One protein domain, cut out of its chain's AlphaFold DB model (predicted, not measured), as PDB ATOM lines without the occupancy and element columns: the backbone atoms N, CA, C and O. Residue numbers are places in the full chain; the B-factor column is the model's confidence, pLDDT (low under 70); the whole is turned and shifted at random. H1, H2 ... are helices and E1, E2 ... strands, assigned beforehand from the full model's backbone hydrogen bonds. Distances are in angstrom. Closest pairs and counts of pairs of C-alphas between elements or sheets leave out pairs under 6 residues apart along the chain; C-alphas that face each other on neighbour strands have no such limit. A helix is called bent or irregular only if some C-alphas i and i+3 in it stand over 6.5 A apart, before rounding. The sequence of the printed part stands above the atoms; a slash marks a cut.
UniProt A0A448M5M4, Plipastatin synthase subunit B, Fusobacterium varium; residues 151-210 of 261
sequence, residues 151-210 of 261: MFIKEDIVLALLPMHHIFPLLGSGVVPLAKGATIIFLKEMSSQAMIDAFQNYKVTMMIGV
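What this domain is: This is residues 151 to 210 of the 261 residues of the protein "Plipastatin synthase subunit B" of Fusobacterium varium (UniProt A0A448M5M4). A tiny parallel sheet of two short strands, E1 and E2, forms the middle, with helix H1 packed on one side of it and helix H2 on the other, so that the strands lie between two helices that stay apart. After H2, residues 203 to 210 fold back past E1 as a tail with no named element. The printed part has 60 residues, with two named strands and two named helices in the order E1, H1, E2, H2; the sheet's order is E1, E2, and the class is mostly helix. The whole is compact, with a radius of gyration of the C-alphas of 10.8 A and spans of 29 by 25 by 17 A.

How they stand to each other: Strands E1, residues 157 to 159, and E2, residues 183 to 185, are parallel neighbours, with 29 degrees between their directions. N 158 and O 183 are within hydrogen-bond range at 2.8 A, as are N 185 and O 158 at 2.8 A. With H1, residues 167 to 180, they form a strand-helix-strand unit, two parallel neighbour strands with a helix between them in the chain, and its crossover is right-handed. The closest C-alphas of E1 and H1 are those of Val 158 and Ser 173, 6.2 A apart. Those of H1 and E2 are Pro 177 and Thr 183, 6.9 A apart. H2, residues 192 to 202, comes closest to E1 with the C-alphas of Tyr 202 and Ile 157, 7.4 A apart. H1 and H2 are apart. In H2 every O i to N i+4 pair is within hydrogen-bond range, in H1 8 of 10.

Where its parts are: E1 begins at C-alpha 157 (247.414, 335.430, 122.831); E1 and E2 are each 6.7 A long. H1 is 17.9 A long and only just irregular: C-alphas 173 and 176 are 6.9 A apart. H2 is 15.2 A long and ends at C-alpha 202 (249.300, 337.634, 115.989).

The domain as a whole: The two C-alphas farthest apart, those of Ala 179 and Gln 193, are 29.2 A apart. The printed part has no cut. The link from H1 to E2 is tight, and those from E1 to H1 and E2 to H2 are short. The mean pLDDT of the printed part is 92.6, and no printed residue is under 70.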
ATOM      1  N   MET A 151     241.540 336.241 134.916       95.81
ATOM      2  CA  MET A 151     242.663 337.042 134.413       95.81
ATOM      3  C   MET A 151     243.213 336.516 133.092       95.81
ATOM      4  O   MET A 151     243.741 337.313 132.331       95.81
ATOM      5  N   PHE A 152     243.085 335.212 132.841       97.19
ATOM      6  CA  PHE A 152     243.475 334.546 131.603       97.19
ATOM      7  C   PHE A 152     242.290 333.753 131.058       97.19
ATOM      8  O   PHE A 152     241.616 333.045 131.811       97.19
ATOM      9  N   ILE A 153     242.082 333.822 129.747       96.56
ATOM     10  CA  ILE A 153     241.085 333.035 129.017       96.56
ATOM     11  C   ILE A 153     241.733 332.263 127.871       96.56
ATOM     12  O   ILE A 153     242.844 332.560 127.440       96.56
ATOM     13  N   LYS A 154     241.033 331.253 127.354       97.38
ATOM     14  CA  LYS A 154     241.532 330.394 126.272       97.38
ATOM     15  C   LYS A 154     241.820 331.173 124.982       97.38
ATOM     16  O   LYS A 154     242.680 330.787 124.198       97.38
ATOM     17  N   GLU A 155     241.091 332.257 124.751       97.06
ATOM     18  CA  GLU A 155     241.222 333.106 123.568       97.06
ATOM     19  C   GLU A 155     242.434 334.042 123.643       97.06
ATOM     20  O   GLU A 155     242.737 334.716 122.656       97.06
ATOM     21  N   ASP A 156     243.126 334.095 124.787       97.31
ATOM     22  CA  ASP A 156     244.282 334.960 124.934       97.31
ATOM     23  C   ASP A 156     245.453 334.531 124.046       97.31
ATOM     24  O   ASP A 156     245.755 333.349 123.847       97.31
ATOM     25  N   ILE A 157     246.151 335.545 123.547       97.50
ATOM     26  CA  ILE A 157     247.414 335.430 122.831       97.50
ATOM     27  C   ILE A 157     248.434 336.213 123.650       97.50
ATOM     28  O   ILE A 157     248.442 337.447 123.642       97.50
ATOM     29  N   VAL A 158     249.259 335.485 124.396       97.50
ATOM     30  CA  VAL A 158     250.198 336.026 125.378       97.50
ATOM     31  C   VAL A 158     251.584 336.181 124.761       97.50
ATOM     32  O   VAL A 158     252.150 335.224 124.237       97.50
ATOM     33  N   LEU A 159     252.163 337.378 124.850       96.25
ATOM     34  CA  LEU A 159     253.533 337.630 124.404       96.25
ATOM     35  C   LEU A 159     254.550 337.273 125.503       96.25
ATOM     36  O   LEU A 159     254.592 337.912 126.556       96.25
ATOM     37  N   ALA A 160     255.400 336.277 125.239       94.88
ATOM     38  CA  ALA A 160     256.442 335.778 126.141       94.88
ATOM     39  C   ALA A 160     257.724 336.627 126.083       94.88
ATOM     40  O   ALA A 160     258.755 336.211 125.552       94.88
ATOM     41  N   LEU A 161     257.649 337.842 126.625       92.56
ATOM     42  CA  LEU A 161     258.713 338.838 126.491       92.56
ATOM     43  C   LEU A 161     259.788 338.766 127.588       92.56
ATOM     44  O   LEU A 161     260.975 338.932 127.328       92.56
ATOM     45  N   LEU A 162     259.364 338.583 128.838       94.00
ATOM     46  CA  LEU A 162     260.253 338.640 129.997       94.00
ATOM     47  C   LEU A 162     260.973 337.293 130.221       94.00
ATOM     48  O   LEU A 162     260.424 336.251 129.856       94.00
ATOM     49  N   PRO A 163     262.167 337.273 130.844       93.94
ATOM     50  CA  PRO A 163     262.967 336.053 130.976       93.94
ATOM     51  C   PRO A 163     262.282 334.952 131.800       93.94
ATOM     52  O   PRO A 163     261.944 335.170 132.961       93.94
ATOM     53  N   MET A 164     262.131 333.750 131.234       95.12
ATOM     54  CA  MET A 164     261.376 332.639 131.847       95.12
ATOM     55  C   MET A 164     262.040 332.006 133.079       95.12
ATOM     56  O   MET A 164     261.414 331.225 133.784       95.12
ATOM     57  N   HIS A 165     263.284 332.363 133.399       95.38
ATOM     58  CA  HIS A 165     263.940 331.943 134.641       95.38
ATOM     59  C   HIS A 165     263.483 332.748 135.873       95.38
ATOM     60  O   HIS A 165     263.975 332.529 136.977       95.38
ATOM     61  N   HIS A 166     262.558 333.698 135.712       96.12
ATOM     62  CA  HIS A 166     261.906 334.396 136.815       96.12
ATOM     63  C   HIS A 166     260.478 333.880 137.018       96.12
ATOM     64  O   HIS A 166     259.743 333.677 136.055       96.12
ATOM     65  N   ILE A 167     260.041 333.751 138.278       96.62
ATOM     66  CA  ILE A 167     258.720 333.185 138.609       96.62
ATOM     67  C   ILE A 167     257.555 333.938 137.950       96.62
ATOM     68  O   ILE A 167     256.607 333.317 137.477       96.62
ATOM     69  N   PHE A 168     257.631 335.272 137.896       96.69
ATOM     70  CA  PHE A 168     256.557 336.114 137.370       96.69
ATOM     71  C   PHE A 168     256.250 335.813 135.892       96.69
ATOM     72  O   PHE A 168     255.107 335.466 135.597       96.69
ATOM     73  N   PRO A 169     257.225 335.866 134.965       96.94
ATOM     74  CA  PRO A 169     256.984 335.474 133.580       96.94
ATOM     75  C   PRO A 169     256.853 333.983 133.334       96.94
ATOM     76  O   PRO A 169     256.055 333.610 132.479       96.94
ATOM     77  N   LEU A 170     257.538 333.135 134.104       98.12
ATOM     78  CA  LEU A 170     257.380 331.688 133.979       98.12
ATOM     79  C   LEU A 170     255.921 331.260 134.160       98.12
ATOM     80  O   LEU A 170     255.388 330.497 133.353       98.12
ATOM     81  N   LEU A 171     255.258 331.776 135.200       97.75
ATOM     82  CA  LEU A 171     253.848 331.483 135.431       97.75
ATOM     83  C   LEU A 171     252.943 332.326 134.530       97.75
ATOM     84  O   LEU A 171     252.130 331.766 133.800       97.75
ATOM     85  N   GLY A 172     253.110 333.651 134.528       97.31
ATOM     86  CA  GLY A 172     252.188 334.578 133.866       97.31
ATOM     87  C   GLY A 172     252.244 334.585 132.336       97.31
ATOM     88  O   GLY A 172     251.254 334.915 131.696       97.31
ATOM     89  N   SER A 173     253.365 334.211 131.723       97.06
ATOM     90  CA  SER A 173     253.508 334.133 130.258       97.06
ATOM     91  C   SER A 173     253.742 332.713 129.750       97.06
ATOM     92  O   SER A 173     254.014 332.525 128.567       97.06
ATOM     93  N   GLY A 174     253.636 331.726 130.639       97.19
ATOM     94  CA  GLY A 174     253.986 330.340 130.377       97.19
ATOM     95  C   GLY A 174     252.965 329.358 130.927       97.19
ATOM     96  O   GLY A 174     252.040 328.942 130.234       97.19
ATOM     97  N   VAL A 175     253.138 328.982 132.192       97.50
ATOM     98  CA  VAL A 175     252.352 327.916 132.828       97.50
ATOM     99  C   VAL A 175     250.856 328.236 132.862       97.50
ATOM    100  O   VAL A 175     250.050 327.392 132.479       97.50
ATOM    101  N   VAL A 176     250.470 329.444 133.280       97.81
ATOM    102  CA  VAL A 176     249.057 329.845 133.390       97.81
ATOM    103  C   VAL A 176     248.362 329.870 132.021       97.81
ATOM    104  O   VAL A 176     247.327 329.214 131.890       97.81
ATOM    105  N   PRO A 177     248.896 330.535 130.972       97.38
ATOM    106  CA  PRO A 177     248.273 330.469 129.653       97.38
ATOM    107  C   PRO A 177     248.198 329.043 129.095       97.38
ATOM    108  O   PRO A 177     247.162 328.674 128.541       97.38
ATOM    109  N   LEU A 178     249.219 328.200 129.303       96.25
ATOM    110  CA  LEU A 178     249.150 326.783 128.916       96.25
ATOM    111  C   LEU A 178     248.026 326.042 129.652       96.25
ATOM    112  O   LEU A 178     247.271 325.308 129.015       96.25
ATOM    113  N   ALA A 179     247.859 326.275 130.957       95.56
ATOM    114  CA  ALA A 179     246.776 325.693 131.752       95.56
ATOM    115  C   ALA A 179     245.378 326.138 131.280       95.56
ATOM    116  O   ALA A 179     244.400 325.419 131.482       95.56
ATOM    117  N   LYS A 180     245.270 327.297 130.617       96.50
ATOM    118  CA  LYS A 180     244.029 327.791 129.991       96.50
ATOM    119  C   LYS A 180     243.833 327.380 128.544       96.50
ATOM    120  O   LYS A 180     242.765 327.627 127.985       96.50
ATOM    121  N   GLY A 181     244.825 326.737 127.935       95.81
ATOM    122  CA  GLY A 181     244.818 326.462 126.501       95.81
ATOM    123  C   GLY A 181     244.923 327.729 125.649       95.81
ATOM    124  O   GLY A 181     244.503 327.707 124.493       95.81
ATOM    125  N   ALA A 182     245.455 328.811 126.223       97.44
ATOM    126  CA  ALA A 182     245.769 330.045 125.522       97.44
ATOM    127  C   ALA A 182     247.010 329.877 124.631       97.44
ATOM    128  O   ALA A 182     247.782 328.919 124.756       97.44
ATOM    129  N   THR A 183     247.216 330.827 123.722       97.25
ATOM    130  CA  THR A 183     248.361 330.827 122.805       97.25
ATOM    131  C   THR A 183     249.506 331.649 123.384       97.25
ATOM    132  O   THR A 183     249.283 332.733 123.913       97.25
ATOM    133  N   ILE A 184     250.743 331.168 123.245       97.50
ATOM    134  CA  ILE A 184     251.950 331.895 123.655       97.50
ATOM    135  C   ILE A 184     252.787 332.203 122.419       97.50
ATOM    136  O   ILE A 184     253.094 331.307 121.632       97.50
ATOM    137  N   ILE A 185     253.181 333.464 122.267       95.94
ATOM    138  CA  ILE A 185     254.059 333.932 121.197       95.94
ATOM    139  C   ILE A 185     255.444 334.202 121.771       95.94
ATOM    140  O   ILE A 185     255.606 335.042 122.657       95.94
ATOM    141  N   PHE A 186     256.444 333.517 121.225       94.38
ATOM    142  CA  PHE A 186     257.854 333.784 121.489       94.38
ATOM    143  C   PHE A 186     258.416 334.695 120.404       94.38
ATOM    144  O   PHE A 186     258.184 334.472 119.213       94.38
ATOM    145  N   LEU A 187     259.177 335.706 120.815       90.19
ATOM    146  CA  LEU A 187     259.956 336.514 119.887       90.19
ATOM    147  C   LEU A 187     261.299 335.832 119.635       90.19
ATOM    148  O   LEU A 187     261.949 335.382 120.573       90.19
ATOM    149  N   LYS A 188     261.728 335.785 118.370       83.00
ATOM    150  CA  LYS A 188     263.070 335.298 118.010       83.00
ATOM    151  C   LYS A 188     264.171 336.215 118.532       83.00
ATOM    152  O   LYS A 188     265.267 335.760 118.838       83.00
ATOM    153  N   GLU A 189     263.874 337.504 118.610       82.50
ATOM    154  CA  GLU A 189     264.782 338.532 119.083       82.50
ATOM    155  C   GLU A 189     264.017 339.612 119.841       82.50
ATOM    156  O   GLU A 189     262.838 339.872 119.596       82.50
ATOM    157  N   MET A 190     264.720 340.265 120.758       80.12
ATOM    158  CA  MET A 190     264.193 341.371 121.547       80.12
ATOM    159  C   MET A 190     264.435 342.690 120.813       80.12
ATOM    160  O   MET A 190     265.233 343.521 121.249       80.12
ATOM    161  N   SER A 191     263.762 342.869 119.680       81.44
ATOM    162  CA  SER A 191     263.728 344.133 118.946       81.44
ATOM    163  C   SER A 191     262.348 344.768 119.055       81.44
ATOM    164  O   SER A 191     261.345 344.104 119.331       81.44
ATOM    165  N   SER A 192     262.301 346.088 118.897       77.50
ATOM    166  CA  SER A 192     261.023 346.787 118.893       77.50
ATOM    167  C   SER A 192     260.199 346.314 117.675       77.50
ATOM    168  O   SER A 192     259.068 345.871 117.870       77.50
ATOM    169  N   GLN A 193     260.811 346.209 116.488       77.81
ATOM    170  CA  GLN A 193     260.136 345.721 115.283       77.81
ATOM    171  C   GLN A 193     259.542 344.320 115.464       77.81
ATOM    172  O   GLN A 193     258.396 344.090 115.094       77.81
ATOM    173  N   ALA A 194     260.258 343.388 116.103       84.81
ATOM    174  CA  ALA A 194     259.707 342.061 116.380       84.81
ATOM    175  C   ALA A 194     258.465 342.115 117.289       84.81
ATOM    176  O   ALA A 194     257.528 341.333 117.116       84.81
ATOM    177  N   MET A 195     258.433 343.041 118.253       83.31
ATOM    178  CA  MET A 195     257.280 343.253 119.128       83.31
ATOM    179  C   MET A 195     256.090 343.837 118.359       83.31
ATOM    180  O   MET A 195     254.966 343.367 118.536       83.31
ATOM    181  N   ILE A 196     256.338 344.813 117.486       81.44
ATOM    182  CA  ILE A 196     255.335 345.345 116.557       81.44
ATOM    183  C   ILE A 196     254.759 344.228 115.713       81.44
ATOM    184  O   ILE A 196     253.550 344.000 115.740       81.44
ATOM    185  N   ASP A 197     255.621 343.509 115.001       85.12
ATOM    186  CA  ASP A 197     255.215 342.460 114.080       85.12
ATOM    187  C   ASP A 197     254.375 341.423 114.823       85.12
ATOM    188  O   ASP A 197     253.364 340.950 114.304       85.12
ATOM    189  N   ALA A 198     254.732 341.113 116.072       87.75
ATOM    190  CA  ALA A 198     253.941 340.222 116.897       87.75
ATOM    191  C   ALA A 198     252.557 340.792 117.246       87.75
ATOM    192  O   ALA A 198     251.552 340.090 117.107       87.75
ATOM    193  N   PHE A 199     252.474 342.059 117.660       86.62
ATOM    194  CA  PHE A 199     251.201 342.725 117.940       86.62
ATOM    195  C   PHE A 199     250.290 342.783 116.713       86.62
ATOM    196  O   PHE A 199     249.085 342.550 116.831       86.62
ATOM    197  N   GLN A 200     250.851 343.048 115.535       84.19
ATOM    198  CA  GLN A 200     250.084 343.192 114.302       84.19
ATOM    199  C   GLN A 200     249.649 341.853 113.715       84.19
ATOM    200  O   GLN A 200     248.472 341.669 113.394       84.19
ATOM    201  N   ASN A 201     250.586 340.912 113.596       90.31
ATOM    202  CA  ASN A 201     250.355 339.650 112.900       90.31
ATOM    203  C   ASN A 201     249.603 338.646 113.771       90.31
ATOM    204  O   ASN A 201     248.738 337.927 113.269       90.31
ATOM    205  N   TYR A 202     249.893 338.612 115.076       89.56
ATOM    206  CA  TYR A 202     249.300 337.634 115.989       89.56
ATOM    207  C   TYR A 202     248.183 338.207 116.856       89.56
ATOM    208  O   TYR A 202     247.519 337.432 117.528       89.56
ATOM    209  N   LYS A 203     247.926 339.525 116.827       90.25
ATOM    210  CA  LYS A 203     246.866 340.171 117.626       90.25
ATOM    211  C   LYS A 203     246.972 339.832 119.117       90.25
ATOM    212  O   LYS A 203     245.986 339.444 119.740       90.25
ATOM    213  N   VAL A 204     248.182 339.969 119.662       92.25
ATOM    214  CA  VAL A 204     248.473 339.760 121.089       92.25
ATOM    215  C   VAL A 204     247.423 340.468 121.946       92.25
ATOM    216  O   VAL A 204     247.181 341.666 121.787       92.25
ATOM    217  N   THR A 205     246.814 339.722 122.861       94.69
ATOM    218  CA  THR A 205     245.799 340.232 123.793       94.69
ATOM    219  C   THR A 205     246.392 340.528 125.162       94.69
ATOM    220  O   THR A 205     245.845 341.346 125.899       94.69
ATOM    221  N   MET A 206     247.529 339.904 125.491       93.69
ATOM    222  CA  MET A 206     248.139 340.014 126.804       93.69
ATOM    223  C   MET A 206     249.660 340.119 126.737       93.69
ATOM    224  O   MET A 206     250.346 339.349 126.067       93.69
ATOM    225  N   MET A 207     250.192 341.060 127.508       92.81
ATOM    226  CA  MET A 207     251.616 341.193 127.774       92.81
ATOM    227  C   MET A 207     251.787 341.615 129.226       92.81
ATOM    228  O   MET A 207     251.190 342.598 129.669       92.81
ATOM    229  N   ILE A 208     252.621 340.890 129.959       93.06
ATOM    230  CA  ILE A 208     253.048 341.305 131.291       93.06
ATOM    231  C   ILE A 208     254.372 342.063 131.182       93.06
ATOM    232  O   ILE A 208     255.184 341.807 130.292       93.06
ATOM    233  N   GLY A 209     254.602 342.995 132.098       91.94
ATOM    234  CA  GLY A 209     255.779 343.851 132.061       91.94
ATOM    235  C   GLY A 209     256.238 344.256 133.449       91.94
ATOM    236  O   GLY A 209     255.460 344.278 134.401       91.94
ATOM    237  N   VAL A 210     257.515 344.608 133.543       92.62
ATOM    238  CA  VAL A 210     258.122 345.224 134.729       92.62
ATOM    239  C   VAL A 210     258.243 346.738 134.520       92.62
ATOM    240  O   VAL A 210     258.283 347.165 133.365       92.62
TER     241      VAL A 210